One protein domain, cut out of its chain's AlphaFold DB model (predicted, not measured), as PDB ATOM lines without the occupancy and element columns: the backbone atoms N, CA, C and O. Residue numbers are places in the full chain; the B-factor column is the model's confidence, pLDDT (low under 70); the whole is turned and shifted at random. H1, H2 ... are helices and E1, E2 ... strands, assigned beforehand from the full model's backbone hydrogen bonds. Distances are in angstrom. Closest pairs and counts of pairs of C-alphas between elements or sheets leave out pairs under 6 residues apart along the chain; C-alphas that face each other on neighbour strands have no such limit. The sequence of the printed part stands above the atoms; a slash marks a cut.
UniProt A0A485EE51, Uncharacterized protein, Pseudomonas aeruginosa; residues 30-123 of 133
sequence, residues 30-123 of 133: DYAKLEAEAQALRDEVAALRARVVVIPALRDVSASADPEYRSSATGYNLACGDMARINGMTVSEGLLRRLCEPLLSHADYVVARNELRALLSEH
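What this domain is: This is residues 30 to 123 of the 133 residues of an uncharacterized protein of Pseudomonas aeruginosa (UniProt A0A485EE51). A short parallel strand pair, E1 and E2, sits in the middle of a flat, Y-like spread of helices: H2 and H4 diverge from it, and H1 makes the third arm, its residues 30 to 44 sticking out. The printed part has 94 residues, mostly helix, in the order H1, E1, H2, E2, H3, H4. It is only just loose, close to extended (radius of gyration of the C-alphas 18.5 A), spanning 58 by 41 by 19 A.

Where its parts are: E1 is residues 53 to 55 and E2 90 to 92. H2 is residues 67 to 87, 30.5 A; H1 30 to 49, 28.3 A, from (-11.276, -35.186, 18.059); H3 93 to 99; H4 106 to 121, 21.7 A, ending at (6.641, -11.890, 43.507).

How they stand to each other: E1 and E2 are parallel at 34 degrees, with N 55 and O 91 3.0 A apart. E1, H2, E2 form a strand-helix-strand unit, parallel neighbours with a helix between, its crossover right-handed. H1 and H2 only just touch, only at their ends, with 3 pairs of C-alphas within 8 A; the closest, Arg 49 and Asn 87, are 4.9 A apart. H3 touches H4, residues 109 to 116 alone, at a steep tilt of 46 degrees, opposite ways; closest are C-alphas 99 and 109, 6.1 A. H2 and H4 are apart. In H1, H2, H3 and H4 every O i to N i+4 pair is within hydrogen-bond range.

The domain as a whole: The farthest C-alphas, Asp 30 and Leu 103, are 60.7 A apart. The printed part has no cut. E1 to H2 is a long link. Residues 122 to 123 have pLDDT under 70.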
ATOM      1  N   ASP A  30     -10.664 -35.344  16.737       93.06
ATOM      2  CA  ASP A  30     -11.276 -35.186  18.059       93.06
ATOM      3  C   ASP A  30     -10.207 -34.901  19.123       93.06
ATOM      4  O   ASP A  30     -10.417 -34.057  19.995       93.06
ATOM      5  N   TYR A  31      -9.033 -35.538  19.019       92.75
ATOM      6  CA  TYR A  31      -7.887 -35.240  19.883       92.75
ATOM      7  C   TYR A  31      -7.367 -33.816  19.671       92.75
ATOM      8  O   TYR A  31      -7.164 -33.096  20.646       92.75
ATOM      9  N   ALA A  32      -7.221 -33.379  18.418       95.19
ATOM     10  CA  ALA A  32      -6.803 -32.015  18.097       95.19
ATOM     11  C   ALA A  32      -7.803 -30.970  18.626       95.19
ATOM     12  O   ALA A  32      -7.409 -29.923  19.143       95.19
ATOM     13  N   LYS A  33      -9.107 -31.264  18.543       96.06
ATOM     14  CA  LYS A  33     -10.149 -30.414  19.127       96.06
ATOM     15  C   LYS A  33     -10.025 -30.341  20.651       96.06
ATOM     16  O   LYS A  33     -10.085 -29.247  21.205       96.06
ATOM     17  N   LEU A  34      -9.824 -31.478  21.318       96.69
ATOM     18  CA  LEU A  34      -9.656 -31.529  22.770       96.69
ATOM     19  C   LEU A  34      -8.400 -30.778  23.230       96.69
ATOM     20  O   LEU A  34      -8.437 -30.088  24.246       96.69
ATOM     21  N   GLU A  35      -7.298 -30.879  22.488       96.62
ATOM     22  CA  GLU A  35      -6.070 -30.132  22.769       96.62
ATOM     23  C   GLU A  35      -6.295 -28.620  22.643       96.62
ATOM     24  O   GLU A  35      -5.905 -27.865  23.535       96.62
ATOM     25  N   ALA A  36      -6.997 -28.179  21.595       96.94
ATOM     26  CA  ALA A  36      -7.356 -26.775  21.419       96.94
ATOM     27  C   ALA A  36      -8.259 -26.255  22.554       96.94
ATOM     28  O   ALA A  36      -8.032 -25.160  23.070       96.94
ATOM     29  N   GLU A  37      -9.250 -27.041  22.986       97.38
ATOM     30  CA  GLU A  37     -10.104 -26.703  24.132       97.38
ATOM     31  C   GLU A  37      -9.301 -26.647  25.439       97.38
ATOM     32  O   GLU A  37      -9.439 -25.703  26.218       97.38
ATOM     33  N   ALA A  38      -8.416 -27.619  25.673       97.00
ATOM     34  CA  ALA A  38      -7.556 -27.639  26.849       97.00
ATOM     35  C   ALA A  38      -6.608 -26.433  26.880       97.00
ATOM     36  O   ALA A  38      -6.387 -25.865  27.951       97.00
ATOM     37  N   GLN A  39      -6.070 -26.024  25.729       96.19
ATOM     38  CA  GLN A  39      -5.241 -24.829  25.627       96.19
ATOM     39  C   GLN A  39      -6.056 -23.561  25.910       96.19
ATOM     40  O   GLN A  39      -5.641 -22.757  26.741       96.19
ATOM     41  N   ALA A  40      -7.247 -23.421  25.321       96.81
ATOM     42  CA  ALA A  40      -8.127 -22.281  25.577       96.81
ATOM     43  C   ALA A  40      -8.497 -22.151  27.069       96.81
ATOM     44  O   ALA A  40      -8.477 -21.052  27.621       96.81
ATOM     45  N   LEU A  41      -8.761 -23.272  27.750       95.44
ATOM     46  CA  LEU A  41      -9.024 -23.287  29.192       95.44
ATOM     47  C   LEU A  41      -7.792 -22.903  30.018       95.44
ATOM     48  O   LEU A  41      -7.920 -22.206  31.024       95.44
ATOM     49  N   ARG A  42      -6.589 -23.338  29.619       91.44
ATOM     50  CA  ARG A  42      -5.342 -22.917  30.282       91.44
ATOM     51  C   ARG A  42      -5.134 -21.412  30.149       91.44
ATOM     52  O   ARG A  42      -4.772 -20.782  31.140       91.44
ATOM     53  N   ASP A  43      -5.413 -20.852  28.977       90.75
ATOM     54  CA  ASP A  43      -5.299 -19.416  28.716       90.75
ATOM     55  C   ASP A  43      -6.330 -18.616  29.530       90.75
ATOM     56  O   ASP A  43      -5.984 -17.609  30.149       90.75
ATOM     57  N   GLU A  44      -7.577 -19.090  29.616       88.19
ATOM     58  CA  GLU A  44      -8.614 -18.475  30.454       88.19
ATOM     59  C   GLU A  44      -8.245 -18.528  31.944       88.19
ATOM     60  O   GLU A  44      -8.328 -17.518  32.643       88.19
ATOM     61  N   VAL A  45      -7.771 -19.675  32.439       84.94
ATOM     62  CA  VAL A  45      -7.312 -19.818  33.829       84.94
ATOM     63  C   VAL A  45      -6.109 -18.918  34.106       84.94
ATOM     64  O   VAL A  45      -6.055 -18.299  35.169       84.94
ATOM     65  N   ALA A  46      -5.165 -18.803  33.172       83.50
ATOM     66  CA  ALA A  46      -4.036 -17.886  33.295       83.50
ATOM     67  C   ALA A  46      -4.507 -16.425  33.345       83.50
ATOM     68  O   ALA A  46      -4.061 -15.672  34.208       83.50
ATOM     69  N   ALA A  47      -5.461 -16.036  32.494       83.06
ATOM     70  CA  ALA A  47      -6.043 -14.696  32.490       83.06
ATOM     71  C   ALA A  47      -6.835 -14.387  33.771       83.06
ATOM     72  O   ALA A  47      -6.796 -13.263  34.270       83.06
ATOM     73  N   LEU A  48      -7.538 -15.371  34.334       77.06
ATOM     74  CA  LEU A  48      -8.234 -15.220  35.611       77.06
ATOM     75  C   LEU A  48      -7.247 -15.092  36.771       77.06
ATOM     76  O   LEU A  48      -7.377 -14.160  37.560       77.06
ATOM     77  N   ARG A  49      -6.224 -15.955  36.820       78.44
ATOM     78  CA  ARG A  49      -5.141 -15.877  37.811       78.44
ATOM     79  C   ARG A  49      -4.332 -14.597  37.692       78.44
ATOM     80  O   ARG A  49      -3.831 -14.143  38.706       78.44
ATOM     81  N   ALA A  50      -4.256 -13.990  36.500       74.56
ATOM     82  CA  ALA A  50      -3.606 -12.702  36.254       74.56
ATOM     83  C   ALA A  50      -4.254 -11.521  37.012       74.56
ATOM     84  O   ALA A  50      -3.684 -10.431  37.080       74.56
ATOM     85  N   ARG A  51      -5.450 -11.706  37.582       79.31
ATOM     86  CA  ARG A  51      -6.205 -10.640  38.243       79.31
ATOM     87  C   ARG A  51      -5.921 -10.628  39.736       79.31
ATOM     88  O   ARG A  51      -6.034 -11.646  40.407       79.31
ATOM     89  N   VAL A  52      -5.653  -9.447  40.284       83.00
ATOM     90  CA  VAL A  52      -5.563  -9.262  41.737       83.00
ATOM     91  C   VAL A  52      -6.958  -9.373  42.352       83.00
ATOM     92  O   VAL A  52      -7.869  -8.625  41.991       83.00
ATOM     93  N   VAL A  53      -7.116 -10.284  43.308       87.19
ATOM     94  CA  VAL A  53      -8.308 -10.394  44.151       87.19
ATOM     95  C   VAL A  53      -8.045  -9.665  45.461       87.19
ATOM     96  O   VAL A  53      -7.065  -9.930  46.157       87.19
ATOM     97  N   VAL A  54      -8.931  -8.733  45.807       89.00
ATOM     98  CA  VAL A  54      -8.880  -8.014  47.081       89.00
ATOM     99  C   VAL A  54      -9.853  -8.676  48.043       89.00
ATOM    100  O   VAL A  54     -11.056  -8.702  47.781       89.00
ATOM    101  N   ILE A  55      -9.340  -9.203  49.152       89.38
ATOM    102  CA  ILE A  55     -10.162  -9.794  50.215       89.38
ATOM    103  C   ILE A  55     -10.261  -8.843  51.408       89.38
ATOM    104  O   ILE A  55      -9.282  -8.159  51.720       89.38
ATOM    105  N   PRO A  56     -11.397  -8.794  52.122       85.69
ATOM    106  CA  PRO A  56     -11.460  -8.040  53.366       85.69
ATOM    107  C   PRO A  56     -10.546  -8.670  54.428       85.69
ATOM    108  O   PRO A  56     -10.103  -9.814  54.298       85.69
ATOM    109  N   ALA A  57     -10.245  -7.922  55.490       83.88
ATOM    110  CA  ALA A  57      -9.332  -8.381  56.535       83.88
ATOM    111  C   ALA A  57      -9.795  -9.703  57.177       83.88
ATOM    112  O   ALA A  57     -10.989  -9.916  57.408       83.88
ATOM    113  N   LEU A  58      -8.831 -10.574  57.491       87.12
ATOM    114  CA  LEU A  58      -9.093 -11.785  58.263       87.12
ATOM    115  C   LEU A  58      -9.619 -11.409  59.647       87.12
ATOM    116  O   LEU A  58      -9.180 -10.436  60.262       87.12
ATOM    117  N   ARG A  59     -10.573 -12.195  60.136       89.69
ATOM    118  CA  ARG A  59     -11.185 -11.978  61.443       89.69
ATOM    119  C   ARG A  59     -10.333 -12.619  62.524       89.69
ATOM    120  O   ARG A  59      -9.955 -13.785  62.405       89.69
ATOM    121  N   ASP A  60     -10.096 -11.880  63.601       88.81
ATOM    122  CA  ASP A  60      -9.468 -12.438  64.791       88.81
ATOM    123  C   ASP A  60     -10.463 -13.354  65.517       88.81
ATOM    124  O   ASP A  60     -11.423 -12.910  66.150       88.81
ATOM    125  N   VAL A  61     -10.240 -14.657  65.376       85.69
ATOM    126  CA  VAL A  61     -11.006 -15.725  66.033       85.69
ATOM    127  C   VAL A  61     -10.669 -15.869  67.517       85.69
ATOM    128  O   VAL A  61     -11.436 -16.494  68.248       85.69
ATOM    129  N   SER A  62      -9.546 -15.309  67.974       85.12
ATOM    130  CA  SER A  62      -9.118 -15.351  69.376       85.12
ATOM    131  C   SER A  62      -9.694 -14.207  70.215       85.12
ATOM    132  O   SER A  62      -9.818 -14.343  71.429       85.12
ATOM    133  N   ALA A  63     -10.119 -13.117  69.568       83.12
ATOM    134  CA  ALA A  63     -10.625 -11.914  70.229       83.12
ATOM    135  C   ALA A  63     -12.016 -12.063  70.879       83.12
ATOM    136  O   ALA A  63     -12.436 -11.179  71.623       83.12
ATOM    137  N   SER A  64     -12.748 -13.148  70.608       86.00
ATOM    138  CA  SER A  64     -14.104 -13.357  71.128       86.00
ATOM    139  C   SER A  64     -14.255 -14.717  71.803       86.00
ATOM    140  O   SER A  64     -13.880 -15.749  71.246       86.00
ATOM    141  N   ALA A  65     -14.865 -14.716  72.991       90.12
ATOM    142  CA  ALA A  65     -15.256 -15.929  73.708       90.12
ATOM    143  C   ALA A  65     -16.569 -16.541  73.180       90.12
ATOM    144  O   ALA A  65     -16.905 -17.662  73.559       90.12
ATOM    145  N   ASP A  66     -17.303 -15.827  72.320       94.38
ATOM    146  CA  ASP A  66     -18.572 -16.284  71.751       94.38
ATOM    147  C   ASP A  66     -18.344 -17.423  70.731       94.38
ATOM    148  O   ASP A  66     -17.733 -17.198  69.676       94.38
ATOM    149  N   PRO A  67     -18.830 -18.654  71.001       92.56
ATOM    150  CA  PRO A  67     -18.659 -19.791  70.103       92.56
ATOM    151  C   PRO A  67     -19.242 -19.575  68.702       92.56
ATOM    152  O   PRO A  67     -18.672 -20.083  67.732       92.56
ATOM    153  N   GLU A  68     -20.344 -18.831  68.584       93.62
ATOM    154  CA  GLU A  68     -21.012 -18.585  67.305       93.62
ATOM    155  C   GLU A  68     -20.171 -17.650  66.433       93.62
ATOM    156  O   GLU A  68     -19.857 -17.977  65.282       93.62
ATOM    157  N   TYR A  69     -19.688 -16.550  67.019       93.31
ATOM    158  CA  TYR A  69     -18.745 -15.654  66.354       93.31
ATOM    159  C   TYR A  69     -17.487 -16.399  65.891       93.31
ATOM    160  O   TYR A  69     -17.072 -16.240  64.742       93.31
ATOM    161  N   ARG A  70     -16.886 -17.244  66.744       92.94
ATOM    162  CA  ARG A  70     -15.673 -17.995  66.370       92.94
ATOM    163  C   ARG A  70     -15.913 -18.938  65.196       92.94
ATOM    164  O   ARG A  70     -15.062 -19.021  64.312       92.94
ATOM    165  N   SER A  71     -17.048 -19.638  65.172       93.06
ATOM    166  CA  SER A  71     -17.389 -20.544  64.070       93.06
ATOM    167  C   SER A  71     -17.572 -19.770  62.760       93.06
ATOM    168  O   SER A  71     -16.944 -20.093  61.750       93.06
ATOM    169  N   SER A  72     -18.325 -18.664  62.802       93.56
ATOM    170  CA  SER A  72     -18.510 -17.765  61.656       93.56
ATOM    171  C   SER A  72     -17.185 -17.185  61.144       93.56
ATOM    172  O   SER A  72     -16.900 -17.230  59.946       93.56
ATOM    173  N   ALA A  73     -16.343 -16.669  62.042       93.31
ATOM    174  CA  ALA A  73     -15.047 -16.095  61.696       93.31
ATOM    175  C   ALA A  73     -14.072 -17.143  61.136       93.31
ATOM    176  O   ALA A  73     -13.347 -16.850  60.187       93.31
ATOM    177  N   THR A  74     -14.105 -18.375  61.652       93.38
ATOM    178  CA  THR A  74     -13.319 -19.491  61.103       93.38
ATOM    179  C   THR A  74     -13.750 -19.811  59.674       93.38
ATOM    180  O   THR A  74     -12.903 -19.871  58.785       93.38
ATOM    181  N   GLY A  75     -15.056 -19.957  59.425       94.00
ATOM    182  CA  GLY A  75     -15.579 -20.218  58.080       94.00
ATOM    183  C   GLY A  75     -15.241 -19.101  57.089       94.00
ATOM    184  O   GLY A  75     -14.819 -19.368  55.966       94.00
ATOM    185  N   TYR A  76     -15.341 -17.845  57.530       92.62
ATOM    186  CA  TYR A  76     -14.947 -16.680  56.741       92.62
ATOM    187  C   TYR A  76     -13.451 -16.702  56.371       92.62
ATOM    188  O   TYR A  76     -13.096 -16.509  55.206       92.62
ATOM    189  N   ASN A  77     -12.570 -16.976  57.339       91.56
ATOM    190  CA  ASN A  77     -11.125 -17.021  57.108       91.56
ATOM    191  C   ASN A  77     -10.725 -18.180  56.180       91.56
ATOM    192  O   ASN A  77      -9.848 -18.003  55.337       91.56
ATOM    193  N   LEU A  78     -11.386 -19.339  56.296       93.44
ATOM    194  CA  LEU A  78     -11.190 -20.471  55.384       93.44
ATOM    195  C   LEU A  78     -11.566 -20.103  53.945       93.44
ATOM    196  O   LEU A  78     -10.765 -20.316  53.040       93.44
ATOM    197  N   ALA A  79     -12.726 -19.472  53.741       91.38
ATOM    198  CA  ALA A  79     -13.149 -19.022  52.416       91.38
ATOM    199  C   ALA A  79     -12.153 -18.022  51.798       91.38
ATOM    200  O   ALA A  79     -11.808 -18.135  50.623       91.38
ATOM    201  N   CYS A  80     -11.629 -17.085  52.594       88.62
ATOM    202  CA  CYS A  80     -10.585 -16.158  52.144       88.62
ATOM    203  C   CYS A  80      -9.282 -16.888  51.768       88.62
ATOM    204  O   CYS A  80      -8.644 -16.543  50.773       88.62
ATOM    205  N   GLY A  81      -8.896 -17.913  52.535       86.38
ATOM    206  CA  GLY A  81      -7.745 -18.764  52.229       86.38
ATOM    207  C   GLY A  81      -7.924 -19.553  50.928       86.38
ATOM    208  O   GLY A  81      -6.995 -19.646  50.130       86.38
ATOM    209  N   ASP A  82      -9.124 -20.065  50.664       88.44
ATOM    210  CA  ASP A  82      -9.442 -20.772  49.420       88.44
ATOM    211  C   ASP A  82      -9.363 -19.850  48.203       88.44
ATOM    212  O   ASP A  82      -8.780 -20.225  47.184       88.44
ATOM    213  N   MET A  83      -9.858 -18.616  48.330       84.44
ATOM    214  CA  MET A  83      -9.699 -17.589  47.297       84.44
ATOM    215  C   MET A  83      -8.220 -17.302  47.009       84.44
ATOM    216  O   MET A  83      -7.828 -17.250  45.842       84.44
ATOM    217  N   ALA A  84      -7.393 -17.193  48.055       81.75
ATOM    218  CA  ALA A  84      -5.954 -17.002  47.909       81.75
ATOM    219  C   ALA A  84      -5.284 -18.159  47.156       81.75
ATOM    220  O   ALA A  84      -4.514 -17.915  46.228       81.75
ATOM    221  N   ARG A  85      -5.635 -19.409  47.484       81.25
ATOM    222  CA  ARG A  85      -5.088 -20.605  46.824       81.25
ATOM    223  C   ARG A  85      -5.508 -20.740  45.360       81.25
ATOM    224  O   ARG A  85      -4.702 -21.170  44.542       81.25
ATOM    225  N   ILE A  86      -6.761 -20.421  45.025       81.06
ATOM    226  CA  ILE A  86      -7.284 -20.565  43.655       81.06
ATOM    227  C   ILE A  86      -6.702 -19.491  42.735       81.06
ATOM    228  O   ILE A  86      -6.288 -19.796  41.611       81.06
ATOM    229  N   ASN A  87      -6.694 -18.244  43.208       78.69
ATOM    230  CA  ASN A  87      -6.312 -17.103  42.392       78.69
ATOM    231  C   ASN A  87      -4.794 -16.909  42.317       78.69
ATOM    232  O   ASN A  87      -4.300 -16.387  41.324       78.69
ATOM    233  N   GLY A  88      -4.054 -17.284  43.364       74.56
ATOM    234  CA  GLY A  88      -2.611 -17.057  43.460       74.56
ATOM    235  C   GLY A  88      -2.221 -15.587  43.671       74.56
ATOM    236  O   GLY A  88      -1.236 -15.306  44.336       74.56
ATOM    237  N   MET A  89      -3.032 -14.631  43.208       81.62
ATOM    238  CA  MET A  89      -2.808 -13.191  43.374       81.62
ATOM    239  C   MET A  89      -3.857 -12.549  44.277       81.62
ATOM    240  O   MET A  89      -4.792 -11.897  43.815       81.62
ATOM    241  N   THR A  90      -3.735 -12.752  45.588       84.75
ATOM    242  CA  THR A  90      -4.684 -12.203  46.569       84.75
ATOM    243  C   THR A  90      -4.002 -11.241  47.530       84.75
ATOM    244  O   THR A  90      -2.940 -11.538  48.066       84.75
ATOM    245  N   VAL A  91      -4.629 -10.089  47.769       86.81
ATOM    246  CA  VAL A  91      -4.145  -9.053  48.693       86.81
ATOM    247  C   VAL A  91      -5.249  -8.658  49.666       86.81
ATOM    248  O   VAL A  91      -6.432  -8.688  49.324       86.81
ATOM    249  N   SER A  92      -4.884  -8.271  50.889       88.00
ATOM    250  CA  SER A  92      -5.875  -7.799  51.859       88.00
ATOM    251  C   SER A  92      -6.261  -6.338  51.609       88.00
ATOM    252  O   SER A  92      -5.425  -5.483  51.316       88.00
ATOM    253  N   GLU A  93      -7.538  -6.022  51.798       88.81
ATOM    254  CA  GLU A  93      -8.068  -4.659  51.779       88.81
ATOM    255  C   GLU A  93      -7.342  -3.772  52.800       88.81
ATOM    256  O   GLU A  93      -7.028  -2.619  52.516       88.81
ATOM    257  N   GLY A  94      -7.021  -4.319  53.978       86.94
ATOM    258  CA  GLY A  94      -6.275  -3.610  55.019       86.94
ATOM    259  C   GLY A  94      -4.877  -3.183  54.563       86.94
ATOM    260  O   GLY A  94      -4.447  -2.073  54.872       86.94
ATOM    261  N   LEU A  95      -4.179  -4.013  53.781       88.12
ATOM    262  CA  LEU A  95      -2.896  -3.645  53.179       88.12
ATOM    263  C   LEU A  95      -3.056  -2.491  52.180       88.12
ATOM    264  O   LEU A  95      -2.288  -1.531  52.242       88.12
ATOM    265  N   LEU A  96      -4.075  -2.538  51.318       89.44
ATOM    266  CA  LEU A  96      -4.349  -1.461  50.359       89.44
ATOM    267  C   LEU A  96      -4.741  -0.154  51.052       89.44
ATOM    268  O   LEU A  96      -4.253   0.908  50.679       89.44
ATOM    269  N   ARG A  97      -5.574  -0.218  52.096       89.62
ATOM    270  CA  ARG A  97      -5.932   0.954  52.903       89.62
ATOM    271  C   ARG A  97      -4.706   1.576  53.558       89.62
ATOM    272  O   ARG A  97      -4.552   2.786  53.468       89.62
ATOM    273  N   ARG A  98      -3.819   0.759  54.143       90.38
ATOM    274  CA  ARG A  98      -2.549   1.241  54.710       90.38
ATOM    275  C   ARG A  98      -1.704   1.941  53.653       90.38
ATOM    276  O   ARG A  98      -1.234   3.032  53.918       90.38
ATOM    277  N   LEU A  99      -1.553   1.360  52.461       90.56
ATOM    278  CA  LEU A  99      -0.796   1.969  51.357       90.56
ATOM    279  C   LEU A  99      -1.372   3.309  50.881       90.56
ATOM    280  O   LEU A  99      -0.617   4.165  50.428       90.56
ATOM    281  N   CYS A 100      -2.690   3.476  50.977       89.69
ATOM    282  CA  CYS A 100      -3.407   4.681  50.569       89.69
ATOM    283  C   CYS A 100      -3.610   5.695  51.708       89.69
ATOM    284  O   CYS A 100      -4.306   6.689  51.502       89.69
ATOM    285  N   GLU A 101      -3.052   5.459  52.899       92.06
ATOM    286  CA  GLU A 101      -3.219   6.348  54.049       92.06
ATOM    287  C   GLU A 101      -2.580   7.728  53.760       92.06
ATOM    288  O   GLU A 101      -1.374   7.802  53.503       92.06
ATOM    289  N   PRO A 102      -3.343   8.840  53.803       86.19
ATOM    290  CA  PRO A 102      -2.849  10.156  53.382       86.19
ATOM    291  C   PRO A 102      -1.647  10.686  54.171       86.19
ATOM    292  O   PRO A 102      -0.875  11.486  53.649       86.19
ATOM    293  N   LEU A 103      -1.501  10.266  55.430       90.56
ATOM    294  CA  LEU A 103      -0.422  10.692  56.327       90.56
ATOM    295  C   LEU A 103       0.586   9.569  56.603       90.56
ATOM    296  O   LEU A 103       1.306   9.617  57.602       90.56
ATOM    297  N   LEU A 104       0.641   8.555  55.736       90.81
ATOM    298  CA  LEU A 104       1.576   7.451  55.896       90.81
ATOM    299  C   LEU A 104       3.019   7.956  55.829       90.81
ATOM    300  O   LEU A 104       3.418   8.640  54.882       90.81
ATOM    301  N   SER A 105       3.825   7.593  56.827       94.00
ATOM    302  CA  SER A 105       5.246   7.916  56.795       94.00
ATOM    303  C   SER A 105       5.928   7.190  55.630       94.00
ATOM    304  O   SER A 105       5.517   6.103  55.218       94.00
ATOM    305  N   HIS A 106       7.018   7.758  55.107       91.69
ATOM    306  CA  HIS A 106       7.770   7.096  54.039       91.69
ATOM    307  C   HIS A 106       8.309   5.722  54.472       91.69
ATOM    308  O   HIS A 106       8.361   4.796  53.666       91.69
ATOM    309  N   ALA A 107       8.682   5.573  55.747       93.25
ATOM    310  CA  ALA A 107       9.154   4.303  56.286       93.25
ATOM    311  C   ALA A 107       8.041   3.242  56.277       93.25
ATOM    312  O   ALA A 107       8.248   2.143  55.762       93.25
ATOM    313  N   ASP A 108       6.845   3.592  56.755       92.44
ATOM    314  CA  ASP A 108       5.701   2.673  56.801       92.44
ATOM    315  C   ASP A 108       5.195   2.328  55.395       92.44
ATOM    316  O   ASP A 108       4.846   1.178  55.117       92.44
ATOM    317  N   TYR A 109       5.243   3.294  54.473       92.12
ATOM    318  CA  TYR A 109       4.976   3.063  53.055       92.12
ATOM    319  C   TYR A 109       5.910   2.005  52.468       92.12
ATOM    320  O   TYR A 109       5.460   1.079  51.793       92.12
ATOM    321  N   VAL A 110       7.219   2.121  52.720       93.38
ATOM    322  CA  VAL A 110       8.210   1.172  52.200       93.38
ATOM    323  C   VAL A 110       7.956  -0.235  52.740       93.38
ATOM    324  O   VAL A 110       8.034  -1.189  51.966       93.38
ATOM    325  N   VAL A 111       7.603  -0.370  54.021       93.88
ATOM    326  CA  VAL A 111       7.246  -1.663  54.628       93.88
ATOM    327  C   VAL A 111       6.018  -2.266  53.944       93.88
ATOM    328  O   VAL A 111       6.105  -3.377  53.423       93.88
ATOM    329  N   ALA A 112       4.910  -1.524  53.865       91.69
ATOM    330  CA  ALA A 112       3.673  -2.011  53.251       91.69
ATOM    331  C   ALA A 112       3.850  -2.338  51.755       91.69
ATOM    332  O   ALA A 112       3.327  -3.333  51.253       91.69
ATOM    333  N   ARG A 113       4.637  -1.539  51.026       91.69
ATOM    334  CA  ARG A 113       4.950  -1.792  49.613       91.69
ATOM    335  C   ARG A 113       5.785  -3.060  49.443       91.69
ATOM    336  O   ARG A 113       5.566  -3.807  48.495       91.69
ATOM    337  N   ASN A 114       6.751  -3.300  50.328       91.56
ATOM    338  CA  ASN A 114       7.574  -4.506  50.273       91.56
ATOM    339  C   ASN A 114       6.760  -5.760  50.637       91.56
ATOM    340  O   ASN A 114       6.964  -6.793  50.007       91.56
ATOM    341  N   GLU A 115       5.810  -5.657  51.573       89.25
ATOM    342  CA  GLU A 115       4.833  -6.718  51.874       89.25
ATOM    343  C   GLU A 115       3.998  -7.059  50.627       89.25
ATOM    344  O   GLU A 115       3.942  -8.216  50.217       89.25
ATOM    345  N   LEU A 116       3.436  -6.045  49.953       88.69
ATOM    346  CA  LEU A 116       2.705  -6.235  48.695       88.69
ATOM    347  C   LEU A 116       3.579  -6.884  47.615       88.69
ATOM    348  O   LEU A 116       3.133  -7.786  46.912       88.69
ATOM    349  N   ARG A 117       4.830  -6.436  47.484       86.38
ATOM    350  CA  ARG A 117       5.764  -7.001  46.509       86.38
ATOM    351  C   ARG A 117       6.064  -8.468  46.797       86.38
ATOM    352  O   ARG A 117       6.077  -9.243  45.856       86.38
ATOM    353  N   ALA A 118       6.285  -8.849  48.053       85.25
ATOM    354  CA  ALA A 118       6.522 -10.245  48.412       85.25
ATOM    355  C   ALA A 118       5.335 -11.134  48.005       85.25
ATOM    356  O   ALA A 118       5.537 -12.133  47.322       85.25
ATOM    357  N   LEU A 119       4.107 -10.696  48.310       79.94
ATOM    358  CA  LEU A 119       2.879 -11.415  47.945       79.94
ATOM    359  C   LEU A 119       2.699 -11.583  46.428       79.94
ATOM    360  O   LEU A 119       2.163 -12.592  45.985       79.94
ATOM    361  N   LEU A 120       3.129 -10.604  45.626       77.25
ATOM    362  CA  LEU A 120       3.020 -10.671  44.164       77.25
ATOM    363  C   LEU A 120       4.209 -11.398  43.506       77.25
ATOM    364  O   LEU A 120       4.024 -12.085  42.506       77.25
ATOM    365  N   SER A 121       5.419 -11.286  44.062       71.94
ATOM    366  CA  SER A 121       6.641 -11.890  43.507       71.94
ATOM    367  C   SER A 121       6.789 -13.385  43.813       71.94
ATOM    368  O   SER A 121       7.441 -14.077  43.035       71.94
ATOM    369  N   GLU A 122       6.150 -13.922  44.863       58.47
ATOM    370  CA  GLU A 122       6.030 -15.383  45.070       58.47
ATOM    371  C   GLU A 122       5.432 -16.104  43.844       58.47
ATOM    372  O   GLU A 122       5.658 -17.298  43.650       58.47
ATOM    373  N   HIS A 123       4.733 -15.372  42.971       54.69
ATOM    374  CA  HIS A 123       4.094 -15.904  41.775       54.69
ATOM    375  C   HIS A 123       4.920 -15.771  40.479       54.69
ATOM    376  O   HIS A 123       4.585 -16.414  39.481       54.69
TER     377      HIS A 123